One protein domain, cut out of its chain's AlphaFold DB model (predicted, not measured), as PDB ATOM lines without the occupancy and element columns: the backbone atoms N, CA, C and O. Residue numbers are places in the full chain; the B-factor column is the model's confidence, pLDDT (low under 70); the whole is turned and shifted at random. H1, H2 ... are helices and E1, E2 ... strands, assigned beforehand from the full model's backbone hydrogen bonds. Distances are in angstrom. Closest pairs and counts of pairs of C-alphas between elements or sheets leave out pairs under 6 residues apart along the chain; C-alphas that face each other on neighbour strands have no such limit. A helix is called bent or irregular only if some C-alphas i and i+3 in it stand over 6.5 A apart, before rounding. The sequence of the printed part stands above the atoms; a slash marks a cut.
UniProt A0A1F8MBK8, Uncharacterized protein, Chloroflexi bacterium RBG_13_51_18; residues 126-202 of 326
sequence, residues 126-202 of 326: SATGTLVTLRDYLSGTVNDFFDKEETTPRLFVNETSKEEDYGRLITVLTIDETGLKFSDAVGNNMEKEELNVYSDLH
ATOM      1  N   SER A 126      34.223  95.331  46.102       89.81
ATOM      2  CA  SER A 126      33.051  95.851  46.800       89.81
ATOM      3  C   SER A 126      31.790  95.728  45.935       89.81
ATOM      4  O   SER A 126      31.855  95.553  44.719       89.81
ATOM      5  N   ALA A 127      30.614  95.934  46.534       87.44
ATOM      6  CA  ALA A 127      29.333  95.919  45.815       87.44
ATOM      7  C   ALA A 127      29.233  96.942  44.659       87.44
ATOM      8  O   ALA A 127      28.350  96.828  43.810       87.44
ATOM      9  N   THR A 128      30.109  97.954  44.623       88.06
ATOM     10  CA  THR A 128      30.198  98.945  43.539       88.06
ATOM     11  C   THR A 128      31.230  98.588  42.466       88.06
ATOM     12  O   THR A 128      31.436  99.384  41.554       88.06
ATOM     13  N   GLY A 129      31.885  97.426  42.565       87.44
ATOM     14  CA  GLY A 129      32.933  96.975  41.643       87.44
ATOM     15  C   GLY A 129      34.300  97.621  41.882       87.44
ATOM     16  O   GLY A 129      35.179  97.528  41.039       87.44
ATOM     17  N   THR A 130      34.495  98.322  43.002       92.44
ATOM     18  CA  THR A 130      35.807  98.887  43.359       92.44
ATOM     19  C   THR A 130      36.629  97.837  44.091       92.44
ATOM     20  O   THR A 130      36.097  97.217  45.017       92.44
ATOM     21  N   LEU A 131      37.897  97.667  43.700       95.31
ATOM     22  CA  LEU A 131      38.836  96.770  44.376       95.31
ATOM     23  C   LEU A 131      38.982  97.150  45.851       95.31
ATOM     24  O   LEU A 131      39.167  98.322  46.182       95.31
ATOM     25  N   VAL A 132      38.895  96.150  46.721       96.56
ATOM     26  CA  VAL A 132      39.032  96.309  48.167       96.56
ATOM     27  C   VAL A 132      40.505  96.230  48.544       96.56
ATOM     28  O   VAL A 132      41.238  95.337  48.116       96.56
ATOM     29  N   THR A 133      40.934  97.162  49.385       96.69
ATOM     30  CA  THR A 133      42.307  97.273  49.876       96.69
ATOM     31  C   THR A 133      42.372  97.113  51.388       96.69
ATOM     32  O   THR A 133      41.367  97.179  52.101       96.69
ATOM     33  N   LEU A 134      43.584  96.949  51.916       96.31
ATOM     34  CA  LEU A 134      43.815  96.875  53.353       96.31
ATOM     35  C   LEU A 134      43.314  98.137  54.065       96.31
ATOM     36  O   LEU A 134      42.749  98.050  55.153       96.31
ATOM     37  N   ARG A 135      43.444  99.312  53.434       95.44
ATOM     38  CA  ARG A 135      42.918 100.587  53.945       95.44
ATOM     39  C   ARG A 135      41.448 100.502  54.334       95.44
ATOM     40  O   ARG A 135      41.060 101.048  55.369       95.44
ATOM     41  N   ASP A 136      40.649  99.831  53.516       95.12
ATOM     42  CA  ASP A 136      39.208  99.744  53.708       95.12
ATOM     43  C   ASP A 136      38.873  98.979  55.000       95.12
ATOM     44  O   ASP A 136      38.016  99.411  55.774       95.12
ATOM     45  N   TYR A 137      39.639  97.929  55.309       95.12
ATOM     46  CA  TYR A 137      39.529  97.145  56.546       95.12
ATOM     47  C   TYR A 137      40.195  97.782  57.770       95.12
ATOM     48  O   TYR A 137      39.776  97.565  58.912       95.12
ATOM     49  N   LEU A 138      41.240  98.581  57.563       93.50
ATOM     50  CA  LEU A 138      41.855  99.346  58.645       93.50
ATOM     51  C   LEU A 138      40.936 100.479  59.119       93.50
ATOM     52  O   LEU A 138      41.020 100.882  60.283       93.50
ATOM     53  N   SER A 139      40.008 100.939  58.271       85.56
ATOM     54  CA  SER A 139      39.008 101.939  58.647       85.56
ATOM     55  C   SER A 139      38.163 101.473  59.846       85.56
ATOM     56  O   SER A 139      37.714 100.333  59.931       85.56
ATOM     57  N   GLY A 140      37.926 102.363  60.814       70.88
ATOM     58  CA  GLY A 140      37.165 102.043  62.034       70.88
ATOM     59  C   GLY A 140      35.657 101.842  61.825       70.88
ATOM     60  O   GLY A 140      34.921 101.689  62.795       70.88
ATOM     61  N   THR A 141      35.184 101.900  60.581       79.56
ATOM     62  CA  THR A 141      33.768 101.787  60.209       79.56
ATOM     63  C   THR A 141      33.396 100.418  59.646       79.56
ATOM     64  O   THR A 141      32.207 100.117  59.548       79.56
ATOM     65  N   VAL A 142      34.383  99.595  59.282       84.19
ATOM     66  CA  VAL A 142      34.181  98.253  58.727       84.19
ATOM     67  C   VAL A 142      34.451  97.224  59.825       84.19
ATOM     68  O   VAL A 142      35.551  97.160  60.366       84.19
ATOM     69  N   ASN A 143      33.431  96.434  60.162       86.69
ATOM     70  CA  ASN A 143      33.497  95.377  61.185       86.69
ATOM     71  C   ASN A 143      33.202  93.985  60.614       86.69
ATOM     72  O   ASN A 143      33.047  93.030  61.366       86.69
ATOM     73  N   ASP A 144      33.053  93.902  59.298       91.25
ATOM     74  CA  ASP A 144      32.640  92.710  58.579       91.25
ATOM     75  C   ASP A 144      33.381  92.679  57.244       91.25
ATOM     76  O   ASP A 144      33.975  93.672  56.814       91.25
ATOM     77  N   PHE A 145      33.338  91.532  56.601       93.94
ATOM     78  CA  PHE A 145      33.860  91.337  55.268       93.94
ATOM     79  C   PHE A 145      33.027  92.070  54.207       93.94
ATOM     80  O   PHE A 145      31.812  92.227  54.354       93.94
ATOM     81  N   PHE A 146      33.687  92.568  53.151       92.25
ATOM     82  CA  PHE A 146      32.983  93.240  52.050       92.25
ATOM     83  C   PHE A 146      32.134  92.242  51.264       92.25
ATOM     84  O   PHE A 146      30.951  92.508  51.033       92.25
ATOM     85  N   ASP A 147      32.705  91.083  50.930       88.69
ATOM     86  CA  ASP A 147      31.928  89.903  50.562       88.69
ATOM     87  C   ASP A 147      31.539  89.115  51.822       88.69
ATOM     88  O   ASP A 147      32.395  88.543  52.499       88.69
ATOM     89  N   LYS A 148      30.241  89.110  52.143       87.44
ATOM     90  CA  LYS A 148      29.675  88.440  53.326       87.44
ATOM     91  C   LYS A 148      29.379  86.962  53.113       87.44
ATOM     92  O   LYS A 148      29.196  86.240  54.089       87.44
ATOM     93  N   GLU A 149      29.277  86.536  51.860       86.25
ATOM     94  CA  GLU A 149      29.093  85.125  51.521       86.25
ATOM     95  C   GLU A 149      30.439  84.386  51.640       86.25
ATOM     96  O   GLU A 149      30.485  83.194  51.946       86.25
ATOM     97  N   GLU A 150      31.552  85.109  51.476       88.25
ATOM     98  CA  GLU A 150      32.901  84.580  51.636       88.25
ATOM     99  C   GLU A 150      33.397  84.668  53.088       88.25
ATOM    100  O   GLU A 150      33.732  85.734  53.594       88.25
ATOM    101  N   THR A 151      33.533  83.523  53.754       88.62
ATOM    102  CA  THR A 151      33.988  83.433  55.157       88.62
ATOM    103  C   THR A 151      35.474  83.113  55.308       88.62
ATOM    104  O   THR A 151      36.002  83.116  56.422       88.62
ATOM    105  N   THR A 152      36.172  82.822  54.212       91.69
ATOM    106  CA  THR A 152      37.595  82.475  54.252       91.69
ATOM    107  C   THR A 152      38.489  83.684  54.537       91.69
ATOM    108  O   THR A 152      38.085  84.827  54.307       91.69
ATOM    109  N   PRO A 153      39.722  83.449  55.030       94.88
ATOM    110  CA  PRO A 153      40.681  84.512  55.303       94.88
ATOM    111  C   PRO A 153      41.120  85.275  54.055       94.88
ATOM    112  O   PRO A 153      41.252  84.704  52.969       94.88
ATOM    113  N   ARG A 154      41.410  86.566  54.241       97.12
ATOM    114  CA  ARG A 154      41.811  87.484  53.166       97.12
ATOM    115  C   ARG A 154      43.309  87.644  53.271       97.12
ATOM    116  O   ARG A 154      43.829  87.862  54.370       97.12
ATOM    117  N   LEU A 155      44.000  87.484  52.153       97.88
ATOM    118  CA  LEU A 155      45.449  87.613  52.125       97.88
ATOM    119  C   LEU A 155      45.838  88.987  51.604       97.88
ATOM    120  O   LEU A 155      45.306  89.443  50.598       97.88
ATOM    121  N   PHE A 156      46.809  89.597  52.273       97.69
ATOM    122  CA  PHE A 156      47.476  90.808  51.819       97.69
ATOM    123  C   PHE A 156      48.945  90.477  51.622       97.69
ATOM    124  O   PHE A 156      49.635  90.062  52.559       97.69
ATOM    125  N   VAL A 157      49.418  90.632  50.393       96.56
ATOM    126  CA  VAL A 157      50.768  90.254  49.976       96.56
ATOM    127  C   VAL A 157      51.482  91.438  49.357       96.56
ATOM    128  O   VAL A 157      50.861  92.387  48.894       96.56
ATOM    129  N   ASN A 158      52.805  91.392  49.344       93.19
ATOM    130  CA  ASN A 158      53.607  92.428  48.721       93.19
ATOM    131  C   ASN A 158      53.530  92.350  47.186       93.19
ATOM    132  O   ASN A 158      54.217  91.552  46.560       93.19
ATOM    133  N   GLU A 159      52.714  93.206  46.580       88.44
ATOM    134  CA  GLU A 159      52.509  93.250  45.122       88.44
ATOM    135  C   GLU A 159      53.463  94.212  44.394       88.44
ATOM    136  O   GLU A 159      53.520  94.234  43.168       88.44
ATOM    137  N   THR A 160      54.181  95.057  45.139       74.75
ATOM    138  CA  THR A 160      54.877  96.238  44.588       74.75
ATOM    139  C   THR A 160      56.390  96.087  44.515       74.75
ATOM    140  O   THR A 160      57.060  96.873  43.839       74.75
ATOM    141  N   SER A 161      56.947  95.101  45.216       71.31
ATOM    142  CA  SER A 161      58.392  94.887  45.258       71.31
ATOM    143  C   SER A 161      58.890  94.170  44.007       71.31
ATOM    144  O   SER A 161      58.189  93.346  43.426       71.31
ATOM    145  N   LYS A 162      60.117  94.496  43.593       59.72
ATOM    146  CA  LYS A 162      60.866  93.710  42.608       59.72
ATOM    147  C   LYS A 162      61.594  92.578  43.341       59.72
ATOM    148  O   LYS A 162      62.001  92.783  44.481       59.72
ATOM    149  N   GLU A 163      61.804  91.452  42.664       68.62
ATOM    150  CA  GLU A 163      62.654  90.334  43.119       68.62
ATOM    151  C   GLU A 163      62.101  89.558  44.342       68.62
ATOM    152  O   GLU A 163      60.911  89.242  44.385       68.62
ATOM    153  N   GLU A 164      62.966  89.198  45.306       66.88
ATOM    154  CA  GLU A 164      62.752  88.161  46.339       66.88
ATOM    155  C   GLU A 164      61.547  88.408  47.266       66.88
ATOM    156  O   GLU A 164      60.943  87.455  47.770       66.88
ATOM    157  N   ASP A 165      61.177  89.674  47.470       82.56
ATOM    158  CA  ASP A 165      60.089  90.087  48.364       82.56
ATOM    159  C   ASP A 165      58.703  90.087  47.696       82.56
ATOM    160  O   ASP A 165      57.693  90.279  48.388       82.56
ATOM    161  N   TYR A 166      58.626  89.889  46.374       88.00
ATOM    162  CA  TYR A 166      57.349  89.810  45.670       88.00
ATOM    163  C   TYR A 166      56.495  88.658  46.213       88.00
ATOM    164  O   TYR A 166      56.955  87.540  46.466       88.00
ATOM    165  N   GLY A 167      55.222  88.971  46.429       91.19
ATOM    166  CA  GLY A 167      54.205  88.048  46.897       91.19
ATOM    167  C   GLY A 167      54.354  87.582  48.338       91.19
ATOM    168  O   GLY A 167      53.536  86.780  48.790       91.19
ATOM    169  N   ARG A 168      55.351  88.083  49.082       93.31
ATOM    170  CA  ARG A 168      55.506  87.797  50.512       93.31
ATOM    171  C   ARG A 168      54.232  88.183  51.261       93.31
ATOM    172  O   ARG A 168      53.734  89.299  51.107       93.31
ATOM    173  N   LEU A 169      53.729  87.268  52.088       95.31
ATOM    174  CA  LEU A 169      52.584  87.520  52.955       95.31
ATOM    175  C   LEU A 169      52.911  88.626  53.962       95.31
ATOM    176  O   LEU A 169      53.905  88.543  54.685       95.31
ATOM    177  N   ILE A 170      52.060  89.649  53.997       95.88
ATOM    178  CA  ILE A 170      52.149  90.759  54.945       95.88
ATOM    179  C   ILE A 170      51.211  90.519  56.119       95.88
ATOM    180  O   ILE A 170      51.645  90.579  57.263       95.88
ATOM    181  N   THR A 171      49.941  90.222  55.844       97.50
ATOM    182  CA  THR A 171      48.963  89.904  56.886       97.50
ATOM    183  C   THR A 171      47.849  89.025  56.339       97.50
ATOM    184  O   THR A 171      47.482  89.094  55.164       97.50
ATOM    185  N   VAL A 172      47.281  88.223  57.230       97.44
ATOM    186  CA  VAL A 172      46.024  87.506  57.044       97.44
ATOM    187  C   VAL A 172      44.947  88.232  57.830       97.44
ATOM    188  O   VAL A 172      45.144  88.529  59.009       97.44
ATOM    189  N   LEU A 173      43.817  88.505  57.190       97.06
ATOM    190  CA  LEU A 173      42.632  89.044  57.841       97.06
ATOM    191  C   LEU A 173      41.596  87.934  58.030       97.06
ATOM    192  O   LEU A 173      41.181  87.287  57.066       97.06
ATOM    193  N   THR A 174      41.164  87.740  59.270       95.12
ATOM    194  CA  THR A 174      40.089  86.819  59.658       95.12
ATOM    195  C   THR A 174      38.982  87.572  60.389       95.12
ATOM    196  O   THR A 174      39.152  88.726  60.789       95.12
ATOM    197  N   ILE A 175      37.829  86.926  60.552       92.44
ATOM    198  CA  ILE A 175      36.719  87.441  61.348       92.44
ATOM    199  C   ILE A 175      36.351  86.421  62.425       92.44
ATOM    200  O   ILE A 175      36.224  85.229  62.145       92.44
ATOM    201  N   ASP A 176      36.213  86.890  63.662       88.75
ATOM    202  CA  ASP A 176      35.744  86.099  64.798       88.75
ATOM    203  C   ASP A 176      34.605  86.819  65.543       88.75
ATOM    204  O   ASP A 176      34.111  87.865  65.119       88.75
ATOM    205  N   GLU A 177      34.172  86.261  66.677       87.19
ATOM    206  CA  GLU A 177      33.104  86.836  67.510       87.19
ATOM    207  C   GLU A 177      33.413  88.258  68.021       87.19
ATOM    208  O   GLU A 177      32.506  89.006  68.386       87.19
ATOM    209  N   THR A 178      34.692  88.637  68.063       87.69
ATOM    210  CA  THR A 178      35.181  89.948  68.501       87.69
ATOM    211  C   THR A 178      35.451  90.909  67.338       87.69
ATOM    212  O   THR A 178      35.803  92.067  67.578       87.69
ATOM    213  N   GLY A 179      35.245  90.459  66.098       89.75
ATOM    214  CA  GLY A 179      35.374  91.240  64.873       89.75
ATOM    215  C   GLY A 179      36.598  90.860  64.041       89.75
ATOM    216  O   GLY A 179      37.076  89.728  64.066       89.75
ATOM    217  N   LEU A 180      37.084  91.825  63.263       94.00
ATOM    218  CA  LEU A 180      38.216  91.640  62.357       94.00
ATOM    219  C   LEU A 180      39.536  91.474  63.123       94.00
ATOM    220  O   LEU A 180      39.852  92.275  64.008       94.00
ATOM    221  N   LYS A 181      40.328  90.472  62.736       94.56
ATOM    222  CA  LYS A 181      41.664  90.185  63.272       94.56
ATOM    223  C   LYS A 181      42.698  90.178  62.169       94.56
ATOM    224  O   LYS A 181      42.474  89.594  61.112       94.56
ATOM    225  N   PHE A 182      43.846  90.772  62.456       96.38
ATOM    226  CA  PHE A 182      45.006  90.731  61.584       96.38
ATOM    227  C   PHE A 182      46.068  89.861  62.229       96.38
ATOM    228  O   PHE A 182      46.314  89.964  63.431       96.38
ATOM    229  N   SER A 183      46.680  88.993  61.435       95.69
ATOM    230  CA  SER A 183      47.744  88.122  61.910       95.69
ATOM    231  C   SER A 183      48.858  87.961  60.890       95.69
ATOM    232  O   SER A 183      48.623  88.040  59.683       95.69
ATOM    233  N   ASP A 184      50.070  87.732  61.382       92.25
ATOM    234  CA  ASP A 184      51.228  87.438  60.546       92.25
ATOM    235  C   ASP A 184      51.160  86.013  59.952       92.25
ATOM    236  O   ASP A 184      50.196  85.263  60.133       92.25
ATOM    237  N   ALA A 185      52.208  85.613  59.228       84.44
ATOM    238  CA  ALA A 185      52.282  84.299  58.591       84.44
ATOM    239  C   ALA A 185      52.191  83.111  59.569       84.44
ATOM    240  O   ALA A 185      51.745  82.034  59.164       84.44
ATOM    241  N   VAL A 186      52.588  83.304  60.831       81.62
ATOM    242  CA  VAL A 186      52.583  82.274  61.881       81.62
ATOM    243  C   VAL A 186      51.391  82.408  62.839       81.62
ATOM    244  O   VAL A 186      51.261  81.616  63.769       81.62
ATOM    245  N   GLY A 187      50.489  83.363  62.594       84.81
ATOM    246  CA  GLY A 187      49.255  83.553  63.353       84.81
ATOM    247  C   GLY A 187      49.372  84.492  64.556       84.81
ATOM    248  O   GLY A 187      48.431  84.569  65.346       84.81
ATOM    249  N   ASN A 188      50.480  85.223  64.719       90.88
ATOM    250  CA  ASN A 188      50.566  86.239  65.769       90.88
ATOM    251  C   ASN A 188      49.697  87.439  65.406       90.88
ATOM    252  O   ASN A 188      49.709  87.884  64.261       90.88
ATOM    253  N   ASN A 189      48.991  87.995  66.391       94.94
ATOM    254  CA  ASN A 189      48.180  89.196  66.204       94.94
ATOM    255  C   ASN A 189      49.037  90.392  65.756       94.94
ATOM    256  O   ASN A 189      50.100  90.633  66.325       94.94
ATOM    257  N   MET A 190      48.528  91.157  64.792       95.12
ATOM    258  CA  MET A 190      49.128  92.394  64.297       95.12
ATOM    259  C   MET A 190      48.218  93.585  64.591       95.12
ATOM    260  O   MET A 190      47.011  93.528  64.342       95.12
ATOM    261  N   GLU A 191      48.789  94.679  65.091       93.19
ATOM    262  CA  GLU A 191      48.023  95.896  65.356       93.19
ATOM    263  C   GLU A 191      47.777  96.696  64.066       93.19
ATOM    264  O   GLU A 191      48.594  96.716  63.140       93.19
ATOM    265  N   LYS A 192      46.644  97.408  64.001       92.06
ATOM    266  CA  LYS A 192      46.254  98.186  62.810       92.06
ATOM    267  C   LYS A 192      47.288  99.257  62.451       92.06
ATOM    268  O   LYS A 192      47.505  99.543  61.274       92.06
ATOM    269  N   GLU A 193      47.939  99.846  63.450       92.00
ATOM    270  CA  GLU A 193      48.952 100.884  63.276       92.00
ATOM    271  C   GLU A 193      50.167 100.392  62.483       92.00
ATOM    272  O   GLU A 193      50.699 101.145  61.663       92.00
ATOM    273  N   GLU A 194      50.565  99.133  62.684       93.75
ATOM    274  CA  GLU A 194      51.683  98.490  61.982       93.75
ATOM    275  C   GLU A 194      51.365  98.260  60.499       93.75
ATOM    276  O   GLU A 194      52.256  98.256  59.650       93.75
ATOM    277  N   LEU A 195      50.078  98.126  60.175       94.94
ATOM    278  CA  LEU A 195      49.585  97.808  58.839       94.94
ATOM    279  C   LEU A 195      49.325  99.038  57.963       94.94
ATOM    280  O   LEU A 195      49.182  98.906  56.748       94.94
ATOM    281  N   ASN A 196      49.316 100.244  58.535       93.44
ATOM    282  CA  ASN A 196      49.034 101.480  57.794       93.44
ATOM    283  C   ASN A 196      49.992 101.717  56.615       93.44
ATOM    284  O   ASN A 196      49.583 102.249  55.579       93.44
ATOM    285  N   VAL A 197      51.257 101.304  56.750       93.06
ATOM    286  CA  VAL A 197      52.267 101.425  55.682       93.06
ATOM    287  C   VAL A 197      51.979 100.514  54.484       93.06
ATOM    288  O   VAL A 197      52.475 100.769  53.394       93.06
ATOM    289  N   TYR A 198      51.137  99.497  54.674       94.50
ATOM    290  CA  TYR A 198      50.703  98.535  53.663       94.50
ATOM    291  C   TYR A 198      49.253  98.780  53.215       94.50
ATOM    292  O   TYR A 198      48.617  97.905  52.636       94.50
ATOM    293  N   SER A 199      48.698  99.963  53.497       94.81
ATOM    294  CA  SER A 199      47.271 100.248  53.290       94.81
ATOM    295  C   SER A 199      46.795 100.122  51.835       94.81
ATOM    296  O   SER A 199      45.608  99.909  51.614       94.81
ATOM    297  N   ASP A 200      47.697 100.214  50.855       94.88
ATOM    298  CA  ASP A 200      47.385 100.068  49.426       94.88
ATOM    299  C   ASP A 200      47.380  98.616  48.922       94.88
ATOM    300  O   ASP A 200      47.081  98.390  47.753       94.88
ATOM    301  N   LEU A 201      47.710  97.628  49.764       96.44
ATOM    302  CA  LEU A 201      47.683  96.222  49.350       96.44
ATOM    303  C   LEU A 201      46.250  95.747  49.121       96.44
ATOM    304  O   LEU A 201      45.349  96.088  49.894       96.44
ATOM    305  N   HIS A 202      46.048  94.931  48.090       97.31
ATOM    306  CA  HIS A 202      44.726  94.449  47.730       97.31
ATOM    307  C   HIS A 202      44.315  93.247  48.587       97.31
ATOM    308  O   HIS A 202      45.146  92.465  49.052       97.31
TER     309      HIS A 202
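What this domain is: This is residues 126 to 202 of the 326 residues of an uncharacterized protein of Chloroflexi bacterium RBG_13_51_18 (UniProt A0A1F8MBK8). With little regular structure, this is a small three-stranded sheet, grazed by two short touching helices, H1 and H2, among long loops. The 77 printed residues run H1, E1, E2, E3, H2; E1 - E2 - E3 is a meander, each strand antiparallel to the one before. The class is mixed, with 29 residues in named elements; the whole is compact, radius of gyration of the C-alphas 12.4 A, spans 36 by 30 by 22 A.

Where its parts are: E2, residues 169 to 176, measures 20.6 A between end C-alphas; E1, 154 to 157, 9.9 A; E3, 179 to 183, 13.1 A. H1, 134 to 138, 6.2 A, begins at C-alpha (43.815, 96.875, 53.353); H2, 192 to 198, 10.2 A, ends at C-alpha (50.703, 98.535, 53.663).

How they stand to each other: E2 forms hairpins with E1 (165 degrees; N 154 and O 173, 2.9 A) and E3 (154 degrees; N 174 and O 181, 2.9 A). H1 and H2 touch, closest C-alphas Leu 138 and Lys 192, 6.2 A; each only grazes the sheet. H1's O i to N i+4 pair is within hydrogen-bond range; H2, only just irregular (C-alphas 194 and 197, 7.0 A), has 1 of 3, and 2 of 4 to N i+3.

The domain as a whole: The farthest C-alphas, Glu 163 and Glu 177, are 38.5 A apart. The printed part has no cut; links H1 to E1 and E1 to E2 are long. Residues 162 to 164 have pLDDT under 70.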